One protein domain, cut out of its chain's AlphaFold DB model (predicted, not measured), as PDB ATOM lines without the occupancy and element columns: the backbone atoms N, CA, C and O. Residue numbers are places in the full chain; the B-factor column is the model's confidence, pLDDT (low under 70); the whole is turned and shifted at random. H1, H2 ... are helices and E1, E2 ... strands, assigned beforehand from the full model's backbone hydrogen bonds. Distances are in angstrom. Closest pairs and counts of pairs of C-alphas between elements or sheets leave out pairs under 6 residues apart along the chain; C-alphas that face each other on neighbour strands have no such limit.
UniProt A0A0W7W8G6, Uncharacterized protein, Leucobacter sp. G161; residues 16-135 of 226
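AT A GLANCE: This is residues 16 to 135 of the 226 residues of an uncharacterized protein of Leucobacter sp. G161 (UniProt A0A0W7W8G6). A strongly twisted antiparallel sheet of four strands has the helix H5 packed on one face, mostly along the E4 edge, and the helix H1 crossing the other face. The small helices H2 and H3 lie toward one end of the long axis, while H4 and the loop before it lie toward the other. The printed part has 120 residues with five named helices and four named strands, in the order E1 H1 H2 H3 E2 E3 E4 H4 H5, and the class is mixed, helices and strands. The sheet's order is E1 E2 E3 E4. The whole is compact, with a radius of gyration of the C-alphas of 15.5 A, yet elongated in outline, spanning 48 by 29 by 22 A.

IN THESE COORDINATES: E1, residues 22 to 27, begins at C-alpha 22 (-8.259, -16.220, -11.927) and is 15.1 A long. H1, residues 30 to 40, is also 15.1 A long. H2 is residues 51 to 54, 5.0 A, and H3 is residues 61 to 67, 10.0 A. E2, residues 69 to 76, measures 22.5 A; E3, residues 82 to 90, 24.7 A; and E4, residues 97 to 104, 20.9 A. H4, residues 115 to 120, is 8.7 A long. H5, residues 123 to 135, is 18.1 A long and ends at C-alpha 135 (7.938, -11.587, -0.396).

HOW THE PARTS SIT: E1 and E2 are antiparallel at 141 degrees, with N 23 and O 75 2.9 A apart, within hydrogen-bond range. E2, E3 and E4 form a meander, each strand the antiparallel neighbour of the one before. The hairpin E2 and E3 has N 72 and O 85 3.0 A apart, and the hairpin E3 and E4 has N 86 and O 102 2.9 A apart, both within range. H5 is on one face of the sheet; its closest C-alphas to E4 are those of Ser 131 and Val 98, 4.9 A apart. H1 is on the opposite face, making three layers, helices on both faces of a sheet. Its height over the sheet is 9.6 A, and it runs across the strands, at 81 degrees to E3 on the local plane. The closest C-alphas of H1 and E4 are those of Ala 40 and Ser 102, 6.6 A apart. H3 only grazes the sheet with residues 61 to 67, and H4 only grazes it with residues 117 to 120. H2 is not on the sheet; it only just touches H3, with 3 pairs of C-alphas within 8 A, the closest being those of Glu 53 and Ala 63, 5.8 A apart. H1 and H5 are apart. Every O i to N i+4 pair is within hydrogen-bond range in H1, H3, H4 and H5, while H2 is too short for such a pair.

THE WHOLE: The two C-alphas farthest apart are those of Glu 57 and Asp 110, 49.1 A. The printed part has no cut, and no link is long. The mean pLDDT of the printed part is 83.4; residues 43, 58 and 91 to 96 are under 70.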
ATOM      1  N   PRO A  16       1.366 -11.166  -9.539       86.62
ATOM      2  CA  PRO A  16       1.174 -12.366  -8.741       86.62
ATOM      3  C   PRO A  16       0.538 -13.483  -9.577       86.62
ATOM      4  O   PRO A  16      -0.438 -13.274 -10.298       86.62
ATOM      5  N   LYS A  17       1.047 -14.706  -9.413       90.88
ATOM      6  CA  LYS A  17       0.452 -15.914  -9.999       90.88
ATOM      7  C   LYS A  17      -0.788 -16.317  -9.205       90.88
ATOM      8  O   LYS A  17      -0.693 -17.031  -8.208       90.88
ATOM      9  N   LEU A  18      -1.940 -15.804  -9.617       93.75
ATOM     10  CA  LEU A  18      -3.232 -16.153  -9.031       93.75
ATOM     11  C   LEU A  18      -3.613 -17.615  -9.346       93.75
ATOM     12  O   LEU A  18      -3.107 -18.181 -10.314       93.75
ATOM     13  N   PRO A  19      -4.471 -18.254  -8.528       94.25
ATOM     14  CA  PRO A  19      -4.946 -19.607  -8.808       94.25
ATOM     15  C   PRO A  19      -5.799 -19.639 -10.078       94.25
ATOM     16  O   PRO A  19      -6.704 -18.816 -10.223       94.25
ATOM     17  N   ASP A  20      -5.585 -20.626 -10.946       93.12
ATOM     18  CA  ASP A  20      -6.443 -20.830 -12.115       93.12
ATOM     19  C   ASP A  20      -7.924 -20.969 -11.697       93.12
ATOM     20  O   ASP A  20      -8.219 -21.579 -10.660       93.12
ATOM     21  N   PRO A  21      -8.882 -20.404 -12.456       94.75
ATOM     22  CA  PRO A  21      -8.730 -19.632 -13.699       94.75
ATOM     23  C   PRO A  21      -8.694 -18.100 -13.471       94.75
ATOM     24  O   PRO A  21      -9.164 -17.326 -14.316       94.75
ATOM     25  N   TRP A  22      -8.238 -17.635 -12.304       94.69
ATOM     26  CA  TRP A  22      -8.259 -16.220 -11.927       94.69
ATOM     27  C   TRP A  22      -7.040 -15.464 -12.444       94.69
ATOM     28  O   TRP A  22      -5.911 -15.918 -12.309       94.69
ATOM     29  N   VAL A  23      -7.267 -14.258 -12.961       94.56
ATOM     30  CA  VAL A  23      -6.209 -13.357 -13.440       94.56
ATOM     31  C   VAL A  23      -6.357 -11.964 -12.841       94.56
ATOM     32  O   VAL A  23      -7.474 -11.512 -12.569       94.56
ATOM     33  N   GLU A  24      -5.232 -11.277 -12.634       92.94
ATOM     34  CA  GLU A  24      -5.214  -9.867 -12.246       92.94
ATOM     35  C   GLU A  24      -5.311  -8.984 -13.496       92.94
ATOM     36  O   GLU A  24      -4.504  -9.073 -14.424       92.94
ATOM     37  N   GLU A  25      -6.295  -8.092 -13.507       89.62
ATOM     38  CA  GLU A  25      -6.518  -7.143 -14.601       89.62
ATOM     39  C   GLU A  25      -5.880  -5.773 -14.361       89.62
ATOM     40  O   GLU A  25      -5.954  -4.892 -15.216       89.62
ATOM     41  N   GLY A  26      -5.264  -5.599 -13.195       80.19
ATOM     42  CA  GLY A  26      -4.526  -4.418 -12.792       80.19
ATOM     43  C   GLY A  26      -5.191  -3.625 -11.670       80.19
ATOM     44  O   GLY A  26      -6.175  -4.034 -11.038       80.19
ATOM     45  N   LEU A  27      -4.599  -2.457 -11.425       78.38
ATOM     46  CA  LEU A  27      -5.033  -1.512 -10.407       78.38
ATOM     47  C   LEU A  27      -6.271  -0.742 -10.859       78.38
ATOM     48  O   LEU A  27      -6.462  -0.446 -12.039       78.38
ATOM     49  N   LEU A  28      -7.091  -0.365  -9.884       78.44
ATOM     50  CA  LEU A  28      -8.173   0.578 -10.122       78.44
ATOM     51  C   LEU A  28      -7.634   1.985 -10.393       78.44
ATOM     52  O   LEU A  28      -6.764   2.485  -9.671       78.44
ATOM     53  N   ASP A  29      -8.222   2.650 -11.388       81.00
ATOM     54  CA  ASP A  29      -8.066   4.091 -11.563       81.00
ATOM     55  C   ASP A  29      -8.554   4.850 -10.314       81.00
ATOM     56  O   ASP A  29      -9.332   4.325  -9.512       81.00
ATOM     57  N   ALA A  30      -8.060   6.076 -10.119       75.69
ATOM     58  CA  ALA A  30      -8.336   6.851  -8.908       75.69
ATOM     59  C   ALA A  30      -9.841   7.055  -8.667       75.69
ATOM     60  O   ALA A  30     -10.311   6.815  -7.560       75.69
ATOM     61  N   GLY A  31     -10.610   7.378  -9.711       78.94
ATOM     62  CA  GLY A  31     -12.049   7.611  -9.581       78.94
ATOM     63  C   GLY A  31     -12.811   6.365  -9.124       78.94
ATOM     64  O   GLY A  31     -13.619   6.432  -8.198       78.94
ATOM     65  N   ARG A  32     -12.532   5.201  -9.724       78.81
ATOM     66  CA  ARG A  32     -13.152   3.934  -9.298       78.81
ATOM     67  C   ARG A  32     -12.710   3.495  -7.910       78.81
ATOM     68  O   ARG A  32     -13.517   2.939  -7.166       78.81
ATOM     69  N   ARG A  33     -11.440   3.718  -7.571       81.19
ATOM     70  CA  ARG A  33     -10.891   3.406  -6.251       81.19
ATOM     71  C   ARG A  33     -11.630   4.180  -5.165       81.19
ATOM     72  O   ARG A  33     -12.081   3.557  -4.213       81.19
ATOM     73  N   ASP A  34     -11.801   5.488  -5.337       80.06
ATOM     74  CA  ASP A  34     -12.459   6.346  -4.348       80.06
ATOM     75  C   ASP A  34     -13.939   5.969  -4.182       80.06
ATOM     76  O   ASP A  34     -14.437   5.851  -3.060       80.06
ATOM     77  N   ALA A  35     -14.624   5.674  -5.293       82.75
ATOM     78  CA  ALA A  35     -16.001   5.188  -5.266       82.75
ATOM     79  C   ALA A  35     -16.128   3.874  -4.474       82.75
ATOM     80  O   ALA A  35     -16.977   3.757  -3.592       82.75
ATOM     81  N   ILE A  36     -15.260   2.896  -4.739       84.12
ATOM     82  CA  ILE A  36     -15.281   1.608  -4.032       84.12
ATOM     83  C   ILE A  36     -14.870   1.766  -2.561       84.12
ATOM     84  O   ILE A  36     -15.474   1.133  -1.696       84.12
ATOM     85  N   GLU A  37     -13.897   2.625  -2.252       83.75
ATOM     86  CA  GLU A  37     -13.463   2.884  -0.875       83.75
ATOM     87  C   GLU A  37     -14.605   3.462  -0.029       83.75
ATOM     88  O   GLU A  37     -14.814   3.011   1.098       83.75
ATOM     89  N   SER A  38     -15.404   4.380  -0.591       78.50
ATOM     90  CA  SER A  38     -16.564   4.954   0.107       78.50
ATOM     91  C   SER A  38     -17.634   3.917   0.481       78.50
ATOM     92  O   SER A  38     -18.296   4.059   1.505       78.50
ATOM     93  N   VAL A  39     -17.772   2.846  -0.310       80.69
ATOM     94  CA  VAL A  39     -18.731   1.755  -0.059       80.69
ATOM     95  C   VAL A  39     -18.150   0.692   0.875       80.69
ATOM     96  O   VAL A  39     -18.867   0.128   1.697       80.69
ATOM     97  N   ALA A  40     -16.852   0.400   0.763       80.94
ATOM     98  CA  ALA A  40     -16.192  -0.655   1.533       80.94
ATOM     99  C   ALA A  40     -15.980  -0.305   3.018       80.94
ATOM    100  O   ALA A  40     -15.633  -1.194   3.801       80.94
ATOM    101  N   GLY A  41     -16.183   0.961   3.392       70.94
ATOM    102  CA  GLY A  41     -16.037   1.456   4.755       70.94
ATOM    103  C   GLY A  41     -14.570   1.669   5.121       70.94
ATOM    104  O   GLY A  41     -13.797   0.719   5.315       70.94
ATOM    105  N   MET A  42     -14.181   2.938   5.230       70.50
ATOM    106  CA  MET A  42     -12.911   3.332   5.820       70.50
ATOM    107  C   MET A  42     -13.041   4.663   6.562       70.50
ATOM    108  O   MET A  42     -13.265   5.705   5.954       70.50
ATOM    109  N   ASP A  43     -12.824   4.604   7.874       68.31
ATOM    110  CA  ASP A  43     -12.903   5.762   8.776       68.31
ATOM    111  C   ASP A  43     -11.549   6.469   8.970       68.31
ATOM    112  O   ASP A  43     -11.413   7.315   9.846       68.31
ATOM    113  N   LEU A  44     -10.518   6.080   8.208       76.19
ATOM    114  CA  LEU A  44      -9.160   6.615   8.330       76.19
ATOM    115  C   LEU A  44      -8.569   6.907   6.955       76.19
ATOM    116  O   LEU A  44      -8.427   6.016   6.123       76.19
ATOM    117  N   TRP A  45      -8.153   8.140   6.733       79.81
ATOM    118  CA  TRP A  45      -7.600   8.618   5.476       79.81
ATOM    119  C   TRP A  45      -6.137   9.032   5.630       79.81
ATOM    120  O   TRP A  45      -5.588   9.056   6.733       79.81
ATOM    121  N   ILE A  46      -5.457   9.296   4.509       80.31
ATOM    122  CA  ILE A  46      -4.045   9.723   4.538       80.31
ATOM    123  C   ILE A  46      -3.922  11.044   5.303       80.31
ATOM    124  O   ILE A  46      -2.950  11.268   6.020       80.31
ATOM    125  N   GLU A  47      -4.939  11.888   5.190       85.81
ATOM    126  CA  GLU A  47      -5.094  13.175   5.852       85.81
ATOM    127  C   GLU A  47      -5.141  13.040   7.382       85.81
ATOM    128  O   GLU A  47      -4.685  13.948   8.076       85.81
ATOM    129  N   ASP A  48      -5.589  11.891   7.901       86.75
ATOM    130  CA  ASP A  48      -5.661  11.601   9.340       86.75
ATOM    131  C   ASP A  48      -4.318  11.133   9.933       86.75
ATOM    132  O   ASP A  48      -4.178  10.970  11.153       86.75
ATOM    133  N   LEU A  49      -3.312  10.888   9.086       87.50
ATOM    134  CA  LEU A  49      -1.971  10.503   9.518       87.50
ATOM    135  C   LEU A  49      -1.127  11.724   9.895       87.50
ATOM    136  O   LEU A  49      -1.200  12.789   9.278       87.50
ATOM    137  N   THR A  50      -0.237  11.545  10.868       89.81
ATOM    138  CA  THR A  50       0.809  12.534  11.153       89.81
ATOM    139  C   THR A  50       1.849  12.566  10.032       89.81
ATOM    140  O   THR A  50       2.051  11.583   9.322       89.81
ATOM    141  N   GLU A  51       2.583  13.670   9.901       88.56
ATOM    142  CA  GLU A  51       3.660  13.774   8.905       88.56
ATOM    143  C   GLU A  51       4.749  12.706   9.087       88.56
ATOM    144  O   GLU A  51       5.236  12.150   8.105       88.56
ATOM    145  N   GLY A  52       5.085  12.350  10.332       84.88
ATOM    146  CA  GLY A  52       6.031  11.262  10.603       84.88
ATOM    147  C   GLY A  52       5.503   9.888  10.173       84.88
ATOM    148  O   GLY A  52       6.270   9.040   9.726       84.88
ATOM    149  N   GLU A  53       4.188   9.662  10.232       84.81
ATOM    150  CA  GLU A  53       3.567   8.445   9.697       84.81
ATOM    151  C   GLU A  53       3.550   8.433   8.167       84.81
ATOM    152  O   GLU A  53       3.899   7.418   7.569       84.81
ATOM    153  N   LYS A  54       3.217   9.562   7.529       83.88
ATOM    154  CA  LYS A  54       3.229   9.699   6.062       83.88
ATOM    155  C   LYS A  54       4.620   9.469   5.475       83.88
ATOM    156  O   LYS A  54       4.748   8.820   4.442       83.88
ATOM    157  N   ARG A  55       5.663   9.972   6.145       81.44
ATOM    158  CA  ARG A  55       7.068   9.788   5.740       81.44
ATOM    159  C   ARG A  55       7.639   8.413   6.102       81.44
ATOM    160  O   ARG A  55       8.767   8.112   5.726       81.44
ATOM    161  N   GLY A  56       6.888   7.577   6.822       73.56
ATOM    162  CA  GLY A  56       7.345   6.256   7.260       73.56
ATOM    163  C   GLY A  56       8.365   6.280   8.406       73.56
ATOM    164  O   GLY A  56       8.935   5.237   8.729       73.56
ATOM    165  N   GLU A  57       8.573   7.438   9.041       78.38
ATOM    166  CA  GLU A  57       9.410   7.619  10.240       78.38
ATOM    167  C   GLU A  57       8.776   6.933  11.461       78.38
ATOM    168  O   GLU A  57       9.472   6.425  12.339       78.38
ATOM    169  N   LEU A  58       7.440   6.880  11.491       66.25
ATOM    170  CA  LEU A  58       6.638   6.225  12.521       66.25
ATOM    171  C   LEU A  58       5.826   5.081  11.908       66.25
ATOM    172  O   LEU A  58       4.839   5.294  11.204       66.25
ATOM    173  N   ARG A  59       6.214   3.841  12.219       72.19
ATOM    174  CA  ARG A  59       5.466   2.642  11.821       72.19
ATOM    175  C   ARG A  59       4.364   2.347  12.833       72.19
ATOM    176  O   ARG A  59       4.569   1.595  13.781       72.19
ATOM    177  N   THR A  60       3.192   2.943  12.635       78.25
ATOM    178  CA  THR A  60       2.011   2.671  13.465       78.25
ATOM    179  C   THR A  60       1.060   1.687  12.771       78.25
ATOM    180  O   THR A  60       1.027   1.624  11.537       78.25
ATOM    181  N   PRO A  61       0.227   0.941  13.523       75.06
ATOM    182  CA  PRO A  61      -0.810   0.096  12.930       75.06
ATOM    183  C   PRO A  61      -1.775   0.866  12.018       75.06
ATOM    184  O   PRO A  61      -2.189   0.336  10.990       75.06
ATOM    185  N   ARG A  62      -2.100   2.126  12.350       81.25
ATOM    186  CA  ARG A  62      -2.965   2.971  11.511       81.25
ATOM    187  C   ARG A  62      -2.265   3.440  10.236       81.25
ATOM    188  O   ARG A  62      -2.878   3.390   9.179       81.25
ATOM    189  N   ALA A  63      -0.983   3.804  10.296       79.94
ATOM    190  CA  ALA A  63      -0.211   4.148   9.105       79.94
ATOM    191  C   ALA A  63      -0.076   2.937   8.175       79.94
ATOM    192  O   ALA A  63      -0.308   3.058   6.979       79.94
ATOM    193  N   ALA A  64       0.190   1.746   8.722       73.81
ATOM    194  CA  ALA A  64       0.195   0.502   7.953       73.81
ATOM    195  C   ALA A  64      -1.179   0.189   7.335       73.81
ATOM    196  O   ALA A  64      -1.251  -0.257   6.191       73.81
ATOM    197  N   TYR A  65      -2.270   0.450   8.065       75.19
ATOM    198  CA  TYR A  65      -3.634   0.285   7.564       75.19
ATOM    199  C   TYR A  65      -3.937   1.240   6.397       75.19
ATOM    200  O   TYR A  65      -4.427   0.818   5.353       75.19
ATOM    201  N   VAL A  66      -3.585   2.516   6.546       79.31
ATOM    202  CA  VAL A  66      -3.877   3.563   5.565       79.31
ATOM    203  C   VAL A  66      -2.955   3.486   4.343       79.31
ATOM    204  O   VAL A  66      -3.453   3.535   3.221       79.31
ATOM    205  N   LEU A  67      -1.641   3.343   4.536       78.69
ATOM    206  CA  LEU A  67      -0.627   3.395   3.471       78.69
ATOM    207  C   LEU A  67      -0.378   2.038   2.806       78.69
ATOM    208  O   LEU A  67      -0.003   1.981   1.640       78.69
ATOM    209  N   GLY A  68      -0.591   0.937   3.528       76.50
ATOM    210  CA  GLY A  68      -0.338  -0.423   3.043       76.50
ATOM    211  C   GLY A  68      -1.508  -1.047   2.285       76.50
ATOM    212  O   GLY A  68      -1.569  -2.276   2.189       76.50
ATOM    213  N   ARG A  69      -2.476  -0.247   1.813       83.75
ATOM    214  CA  ARG A  69      -3.669  -0.742   1.117       83.75
ATOM    215  C   ARG A  69      -3.609  -0.477  -0.380       83.75
ATOM    216  O   ARG A  69      -3.177   0.587  -0.814       83.75
ATOM    217  N   ARG A  70      -4.117  -1.417  -1.174       86.44
ATOM    218  CA  ARG A  70      -4.379  -1.197  -2.602       86.44
ATOM    219  C   ARG A  70      -5.576  -2.003  -3.073       86.44
ATOM    220  O   ARG A  70      -5.832  -3.092  -2.565       86.44
ATOM    221  N   TRP A  71      -6.281  -1.475  -4.066       90.25
ATOM    222  CA  TRP A  71      -7.355  -2.196  -4.737       90.25
ATOM    223  C   TRP A  71      -6.861  -2.821  -6.029       90.25
ATOM    224  O   TRP A  71      -6.237  -2.152  -6.856       90.25
ATOM    225  N   VAL A  72      -7.202  -4.089  -6.205       91.62
ATOM    226  CA  VAL A  72      -6.928  -4.862  -7.415       91.62
ATOM    227  C   VAL A  72      -8.231  -5.369  -8.002       91.62
ATOM    228  O   VAL A  72      -9.178  -5.688  -7.273       91.62
ATOM    229  N   ARG A  73      -8.276  -5.452  -9.329       93.12
ATOM    230  CA  ARG A  73      -9.362  -6.098 -10.060       93.12
ATOM    231  C   ARG A  73      -8.905  -7.479 -10.502       93.12
ATOM    232  O   ARG A  73      -7.888  -7.603 -11.180       93.12
ATOM    233  N   VAL A  74      -9.675  -8.501 -10.150       94.00
ATOM    234  CA  VAL A  74      -9.436  -9.878 -10.589       94.00
ATOM    235  C   VAL A  74     -10.632 -10.405 -11.369       94.00
ATOM    236  O   VAL A  74     -11.777 -10.027 -11.096       94.00
ATOM    237  N   ARG A  75     -10.374 -11.287 -12.334       93.31
ATOM    238  CA  ARG A  75     -11.405 -11.940 -13.141       93.31
ATOM    239  C   ARG A  75     -11.193 -13.445 -13.168       93.31
ATOM    240  O   ARG A  75     -10.086 -13.897 -13.430       93.31
ATOM    241  N   ASN A  76     -12.271 -14.200 -12.993       92.75
ATOM    242  CA  ASN A  76     -12.344 -15.597 -13.393       92.75
ATOM    243  C   ASN A  76     -12.536 -15.673 -14.916       92.75
ATOM    244  O   ASN A  76     -13.546 -15.201 -15.443       92.75
ATOM    245  N   THR A  77     -11.555 -16.224 -15.624       93.75
ATOM    246  CA  THR A  77     -11.549 -16.250 -17.096       93.75
ATOM    247  C   THR A  77     -12.558 -17.225 -17.702       93.75
ATOM    248  O   THR A  77     -12.974 -17.017 -18.837       93.75
ATOM    249  N   GLU A  78     -13.015 -18.224 -16.948       91.31
ATOM    250  CA  GLU A  78     -14.008 -19.200 -17.407       91.31
ATOM    251  C   GLU A  78     -15.439 -18.681 -17.245       91.31
ATOM    252  O   GLU A  78     -16.266 -18.820 -18.144       91.31
ATOM    253  N   THR A  79     -15.747 -18.070 -16.098       86.00
ATOM    254  CA  THR A  79     -17.115 -17.636 -15.769       86.00
ATOM    255  C   THR A  79     -17.378 -16.165 -16.081       86.00
ATOM    256  O   THR A  79     -18.522 -15.718 -16.012       86.00
ATOM    257  N   GLY A  80     -16.327 -15.383 -16.347       87.38
ATOM    258  CA  GLY A  80     -16.402 -13.929 -16.482       87.38
ATOM    259  C   GLY A  80     -16.644 -13.188 -15.161       87.38
ATOM    260  O   GLY A  80     -16.782 -11.964 -15.172       87.38
ATOM    261  N   THR A  81     -16.682 -13.889 -14.021       88.00
ATOM    262  CA  THR A  81     -16.893 -13.273 -12.703       88.00
ATOM    263  C   THR A  81     -15.759 -12.298 -12.397       88.00
ATOM    264  O   THR A  81     -14.588 -12.668 -12.438       88.00
ATOM    265  N   VAL A  82     -16.102 -11.057 -12.056       90.69
ATOM    266  CA  VAL A  82     -15.144 -10.014 -11.663       90.69
ATOM    267  C   VAL A  82     -15.259  -9.774 -10.165       90.69
ATOM    268  O   VAL A  82     -16.367  -9.723  -9.641       90.69
ATOM    269  N   ALA A  83     -14.132  -9.579  -9.487       92.50
ATOM    270  CA  ALA A  83     -14.088  -9.130  -8.102       92.50
ATOM    271  C   ALA A  83     -13.072  -7.996  -7.934       92.50
ATOM    272  O   ALA A  83     -11.987  -8.020  -8.519       92.50
ATOM    273  N   PHE A  84     -13.407  -7.019  -7.098       93.12
ATOM    274  CA  PHE A  84     -12.456  -6.045  -6.580       93.12
ATOM    275  C   PHE A  84     -12.043  -6.461  -5.178       93.12
ATOM    276  O   PHE A  84     -12.893  -6.719  -4.323       93.12
ATOM    277  N   LEU A  85     -10.738  -6.528  -4.941       92.94
ATOM    278  CA  LEU A  85     -10.177  -6.955  -3.666       92.94
ATOM    279  C   LEU A  85      -9.372  -5.809  -3.067       92.94
ATOM    280  O   LEU A  85      -8.493  -5.257  -3.731       92.94
ATOM    281  N   ARG A  86      -9.644  -5.477  -1.803       91.69
ATOM    282  CA  ARG A  86      -8.778  -4.585  -1.029       91.69
ATOM    283  C   ARG A  86      -7.684  -5.426  -0.408       91.69
ATOM    284  O   ARG A  86      -7.932  -6.185   0.529       91.69
ATOM    285  N   LEU A  87      -6.484  -5.300  -0.946       90.31
ATOM    286  CA  LEU A  87      -5.290  -5.885  -0.369       90.31
ATOM    287  C   LEU A  87      -4.800  -4.980   0.748       90.31
ATOM    288  O   LEU A  87      -4.730  -3.764   0.584       90.31
ATOM    289  N   GLN A  88      -4.447  -5.587   1.868       87.50
ATOM    290  CA  GLN A  88      -3.874  -4.916   3.016       87.50
ATOM    291  C   GLN A  88      -2.566  -5.600   3.384       87.50
ATOM    292  O   GLN A  88      -2.566  -6.785   3.725       87.50
ATOM    293  N   GLN A  89      -1.474  -4.847   3.390       79.06
ATOM    294  CA  GLN A  89      -0.229  -5.302   3.987       79.06
ATOM    295  C   GLN A  89      -0.398  -5.403   5.507       79.06
ATOM    296  O   GLN A  89      -0.806  -4.458   6.190       79.06
ATOM    297  N   ARG A  90      -0.089  -6.576   6.050       71.25
ATOM    298  CA  ARG A  90       0.152  -6.781   7.472       71.25
ATOM    299  C   ARG A  90       1.621  -6.520   7.740       71.25
ATOM    300  O   ARG A  90       2.482  -7.262   7.284       71.25
ATOM    301  N   VAL A  91       1.882  -5.495   8.538       61.12
ATOM    302  CA  VAL A  91       3.196  -5.273   9.134       61.12
ATOM    303  C   VAL A  91       3.205  -6.014  10.471       61.12
ATOM    304  O   VAL A  91       2.847  -5.445  11.499       61.12
ATOM    305  N   THR A  92       3.517  -7.311  10.460       59.22
ATOM    306  CA  THR A  92       3.893  -8.023  11.692       59.22
ATOM    307  C   THR A  92       5.420  -8.049  11.817       59.22
ATOM    308  O   THR A  92       6.113  -7.915  10.809       59.22
ATOM    309  N   PRO A  93       5.973  -8.205  13.035       47.25
ATOM    310  CA  PRO A  93       7.424  -8.252  13.240       47.25
ATOM    311  C   PRO A  93       8.121  -9.418  12.525       47.25
ATOM    312  O   PRO A  93       9.320  -9.347  12.278       47.25
ATOM    313  N   GLU A  94       7.385 -10.492  12.225       55.09
ATOM    314  CA  GLU A  94       7.956 -11.765  11.778       55.09
ATOM    315  C   GLU A  94       7.923 -11.948  10.256       55.09
ATOM    316  O   GLU A  94       8.840 -12.570   9.729       55.09
ATOM    317  N   GLN A  95       6.921 -11.403   9.547       57.94
ATOM    318  CA  GLN A  95       6.814 -11.498   8.085       57.94
ATOM    319  C   GLN A  95       5.773 -10.513   7.520       57.94
ATOM    320  O   GLN A  95       4.617 -10.534   7.961       57.94
ATOM    321  N   PRO A  96       6.120  -9.674   6.525       60.75
ATOM    322  CA  PRO A  96       5.107  -8.953   5.767       60.75
ATOM    323  C   PRO A  96       4.197  -9.975   5.075       60.75
ATOM    324  O   PRO A  96       4.663 -10.880   4.403       60.75
ATOM    325  N   SER A  97       2.886  -9.864   5.267       76.25
ATOM    326  CA  SER A  97       1.911 -10.716   4.574       76.25
ATOM    327  C   SER A  97       0.805  -9.859   3.996       76.25
ATOM    328  O   SER A  97       0.449  -8.820   4.555       76.25
ATOM    329  N   VAL A  98       0.241 -10.274   2.872       85.94
ATOM    330  CA  VAL A  98      -0.955  -9.634   2.329       85.94
ATOM    331  C   VAL A  98      -2.168 -10.317   2.940       85.94
ATOM    332  O   VAL A  98      -2.165 -11.517   3.189       85.94
ATOM    333  N   ARG A  99      -3.229  -9.556   3.196       88.75
ATOM    334  CA  ARG A  99      -4.572 -10.096   3.426       88.75
ATOM    335  C   ARG A  99      -5.572  -9.377   2.538       88.75
ATOM    336  O   ARG A  99      -5.399  -8.193   2.258       88.75
ATOM    337  N   VAL A 100      -6.654 -10.051   2.179       90.81
ATOM    338  CA  VAL A 100      -7.829  -9.379   1.618       90.81
ATOM    339  C   VAL A 100      -8.680  -8.848   2.773       90.81
ATOM    340  O   VAL A 100      -9.120  -9.622   3.621       90.81
ATOM    341  N   SER A 101      -8.873  -7.529   2.848       88.81
ATOM    342  CA  SER A 101      -9.697  -6.882   3.883       88.81
ATOM    343  C   SER A 101     -11.130  -6.609   3.430       88.81
ATOM    344  O   SER A 101     -12.017  -6.520   4.274       88.81
ATOM    345  N   SER A 102     -11.362  -6.506   2.119       90.69
ATOM    346  CA  SER A 102     -12.685  -6.289   1.529       90.69
ATOM    347  C   SER A 102     -12.783  -6.954   0.160       90.69
ATOM    348  O   SER A 102     -11.805  -6.999  -0.586       90.69
ATOM    349  N   VAL A 103     -13.984  -7.434  -0.165       91.75
ATOM    350  CA  VAL A 103     -14.340  -8.007  -1.467       91.75
ATOM    351  C   VAL A 103     -15.574  -7.277  -1.971       91.75
ATOM    352  O   VAL A 103     -16.572  -7.200  -1.258       91.75
ATOM    353  N   VAL A 104     -15.513  -6.760  -3.194       90.25
ATOM    354  CA  VAL A 104     -16.655  -6.151  -3.877       90.25
ATOM    355  C   VAL A 104     -16.882  -6.895  -5.183       90.25
ATOM    356  O   VAL A 104     -16.016  -6.915  -6.056       90.25
ATOM    357  N   LEU A 105     -18.055  -7.509  -5.314       89.50
ATOM    358  CA  LEU A 105     -18.517  -8.084  -6.573       89.50
ATOM    359  C   LEU A 105     -19.408  -7.045  -7.260       89.50
ATOM    360  O   LEU A 105     -20.462  -6.716  -6.713       89.50
ATOM    361  N   PRO A 106     -18.992  -6.477  -8.406       83.38
ATOM    362  CA  PRO A 106     -19.833  -5.546  -9.133       83.38
ATOM    363  C   PRO A 106     -21.103  -6.237  -9.621       83.38
ATOM    364  O   PRO A 106     -21.089  -7.404 -10.015       83.38
ATOM    365  N   PHE A 107     -22.191  -5.474  -9.630       77.00
ATOM    366  CA  PHE A 107     -23.435  -5.877 -10.263       77.00
ATOM    367  C   PHE A 107     -23.214  -6.141 -11.759       77.00
ATOM    368  O   PHE A 107     -22.552  -5.357 -12.443       77.00
ATOM    369  N   ASN A 108     -23.792  -7.234 -12.252       74.81
ATOM    370  CA  ASN A 108     -23.883  -7.535 -13.671       74.81
ATOM    371  C   ASN A 108     -25.358  -7.401 -14.090       74.81
ATOM    372  O   ASN A 108     -26.182  -8.146 -13.564       74.81
ATOM    373  N   PRO A 109     -25.717  -6.483 -15.009       75.56
ATOM    374  CA  PRO A 109     -27.108  -6.300 -15.429       75.56
ATOM    375  C   PRO A 109     -27.719  -7.543 -16.080       75.56
ATOM    376  O   PRO A 109     -28.935  -7.705 -16.044       75.56
ATOM    377  N   ASP A 110     -26.886  -8.428 -16.625       81.62
ATOM    378  CA  ASP A 110     -27.326  -9.612 -17.358       81.62
ATOM    379  C   ASP A 110     -27.410 -10.867 -16.471       81.62
ATOM    380  O   ASP A 110     -27.793 -11.939 -16.945       81.62
ATOM    381  N   LYS A 111     -27.023 -10.772 -15.189       80.19
ATOM    382  CA  LYS A 111     -26.970 -11.922 -14.278       80.19
ATOM    383  C   LYS A 111     -27.168 -11.519 -12.818       80.19
ATOM    384  O   LYS A 111     -26.394 -10.737 -12.268       80.19
ATOM    385  N   ASP A 112     -28.107 -12.183 -12.150       82.81
ATOM    386  CA  ASP A 112     -28.257 -12.083 -10.699       82.81
ATOM    387  C   ASP A 112     -27.010 -12.587  -9.963       82.81
ATOM    388  O   ASP A 112     -26.470 -13.662 -10.253       82.81
ATOM    389  N   LEU A 113     -26.569 -11.825  -8.958       82.19
ATOM    390  CA  LEU A 113     -25.479 -12.238  -8.083       82.19
ATOM    391  C   LEU A 113     -25.981 -13.286  -7.086       82.19
ATOM    392  O   LEU A 113     -26.877 -13.020  -6.285       82.19
ATOM    393  N   THR A 114     -25.362 -14.464  -7.083       84.62
ATOM    394  CA  THR A 114     -25.738 -15.553  -6.179       84.62
ATOM    395  C   THR A 114     -24.729 -15.735  -5.046       84.62
ATOM    396  O   THR A 114     -23.556 -15.367  -5.130       84.62
ATOM    397  N   GLY A 115     -25.153 -16.416  -3.979       83.88
ATOM    398  CA  GLY A 115     -24.228 -16.864  -2.935       83.88
ATOM    399  C   GLY A 115     -23.162 -17.852  -3.437       83.88
ATOM    400  O   GLY A 115     -22.158 -18.051  -2.752       83.88
ATOM    401  N   ALA A 116     -23.359 -18.492  -4.593       85.00
ATOM    402  CA  ALA A 116     -22.342 -19.341  -5.212       85.00
ATOM    403  C   ALA A 116     -21.222 -18.491  -5.830       85.00
ATOM    404  O   ALA A 116     -20.052 -18.801  -5.616       85.00
ATOM    405  N   ASP A 117     -21.563 -17.377  -6.487       82.25
ATOM    406  CA  ASP A 117     -20.576 -16.439  -7.042       82.25
ATOM    407  C   ASP A 117     -19.667 -15.879  -5.935       82.25
ATOM    408  O   ASP A 117     -18.446 -15.866  -6.083       82.25
ATOM    409  N   LEU A 118     -20.234 -15.525  -4.776       83.69
ATOM    410  CA  LEU A 118     -19.468 -15.073  -3.605       83.69
ATOM    411  C   LEU A 118     -18.469 -16.119  -3.096       83.69
ATOM    412  O   LEU A 118     -17.323 -15.789  -2.801       83.69
ATOM    413  N   ARG A 119     -18.891 -17.386  -3.001       87.56
ATOM    414  CA  ARG A 119     -18.027 -18.482  -2.530       87.56
ATOM    415  C   ARG A 119     -17.007 -18.929  -3.574       87.56
ATOM    416  O   ARG A 119     -16.028 -19.569  -3.208       87.56
ATOM    417  N   SER A 120     -17.229 -18.603  -4.846       87.38
ATOM    418  CA  SER A 120     -16.336 -18.986  -5.940       87.38
ATOM    419  C   SER A 120     -15.003 -18.238  -5.928       87.38
ATOM    420  O   SER A 120     -14.051 -18.707  -6.545       87.38
ATOM    421  N   VAL A 121     -14.912 -17.096  -5.233       92.44
ATOM    422  CA  VAL A 121     -13.669 -16.324  -5.127       92.44
ATOM    423  C   VAL A 121     -12.712 -17.029  -4.154       92.44
ATOM    424  O   VAL A 121     -12.999 -17.088  -2.954       92.44
ATOM    425  N   PRO A 122     -11.547 -17.535  -4.604       93.94
ATOM    426  CA  PRO A 122     -10.646 -18.322  -3.769       93.94
ATOM    427  C   PRO A 122      -9.749 -17.407  -2.923       93.94
ATOM    428  O   PRO A 122      -8.534 -17.337  -3.117       93.94
ATOM    429  N   ILE A 123     -10.350 -16.684  -1.971       93.31
ATOM    430  CA  ILE A 123      -9.693 -15.620  -1.191       93.31
ATOM    431  C   ILE A 123      -8.387 -16.083  -0.543       93.31
ATOM    432  O   ILE A 123      -7.400 -15.352  -0.577       93.31
ATOM    433  N   GLN A 124      -8.348 -17.294   0.017       91.88
ATOM    434  CA  GLN A 124      -7.145 -17.822   0.664       91.88
ATOM    435  C   GLN A 124      -6.000 -18.037  -0.334       91.88
ATOM    436  O   GLN A 124      -4.875 -17.621  -0.069       91.88
ATOM    437  N   ALA A 125      -6.286 -18.641  -1.489       92.56
ATOM    438  CA  ALA A 125      -5.281 -18.893  -2.519       92.56
ATOM    439  C   ALA A 125      -4.806 -17.586  -3.173       92.56
ATOM    440  O   ALA A 125      -3.609 -17.397  -3.358       92.56
ATOM    441  N   ILE A 126      -5.717 -16.638  -3.421       92.94
ATOM    442  CA  ILE A 126      -5.359 -15.290  -3.883       92.94
ATOM    443  C   ILE A 126      -4.462 -14.583  -2.856       92.94
ATOM    444  O   ILE A 126      -3.437 -14.010  -3.212       92.94
ATOM    445  N   THR A 127      -4.806 -14.653  -1.569       91.38
ATOM    446  CA  THR A 127      -4.005 -14.050  -0.493       91.38
ATOM    447  C   THR A 127      -2.592 -14.642  -0.434       91.38
ATOM    448  O   THR A 127      -1.620 -13.900  -0.277       91.38
ATOM    449  N   ALA A 128      -2.470 -15.963  -0.590       89.81
ATOM    450  CA  ALA A 128      -1.182 -16.647  -0.649       89.81
ATOM    451  C   ALA A 128      -0.359 -16.208  -1.870       89.81
ATOM    452  O   ALA A 128       0.822 -15.906  -1.719       89.81
ATOM    453  N   ALA A 129      -0.989 -16.093  -3.044       91.38
ATOM    454  CA  ALA A 129      -0.343 -15.624  -4.269       91.38
ATOM    455  C   ALA A 129       0.216 -14.199  -4.128       91.38
ATOM    456  O   ALA A 129       1.378 -13.958  -4.449       91.38
ATOM    457  N   TYR A 130      -0.575 -13.263  -3.591       90.31
ATOM    458  CA  TYR A 130      -0.095 -11.901  -3.343       90.31
ATOM    459  C   TYR A 130       1.007 -11.854  -2.285       90.31
ATOM    460  O   TYR A 130       1.959 -11.104  -2.450       90.31
ATOM    461  N   SER A 131       0.904 -12.642  -1.212       87.00
ATOM    462  CA  SER A 131       1.943 -12.663  -0.175       87.00
ATOM    463  C   SER A 131       3.268 -13.183  -0.728       87.00
ATOM    464  O   SER A 131       4.287 -12.525  -0.560       87.00
ATOM    465  N   ALA A 132       3.241 -14.292  -1.475       84.44
ATOM    466  CA  ALA A 132       4.427 -14.833  -2.135       84.44
ATOM    467  C   ALA A 132       5.060 -13.819  -3.103       84.44
ATOM    468  O   ALA A 132       6.279 -13.670  -3.133       84.44
ATOM    469  N   HIS A 133       4.231 -13.085  -3.848       86.31
ATOM    470  CA  HIS A 133       4.690 -12.037  -4.752       86.31
ATOM    471  C   HIS A 133       5.344 -10.853  -4.015       86.31
ATOM    472  O   HIS A 133       6.399 -10.375  -4.423       86.31
ATOM    473  N   GLU A 134       4.753 -10.372  -2.917       82.25
ATOM    474  CA  GLU A 134       5.352  -9.298  -2.112       82.25
ATOM    475  C   GLU A 134       6.649  -9.751  -1.425       82.25
ATOM    476  O   GLU A 134       7.597  -8.971  -1.343       82.25
ATOM    477  N   ASP A 135       6.721 -11.002  -0.966       81.00
ATOM    478  CA  ASP A 135       7.938 -11.587  -0.396       81.00
ATOM    479  C   ASP A 135       9.064 -11.633  -1.432       81.00
ATOM    480  O   ASP A 135      10.193 -11.219  -1.156       81.00
TER     481      ASP A 135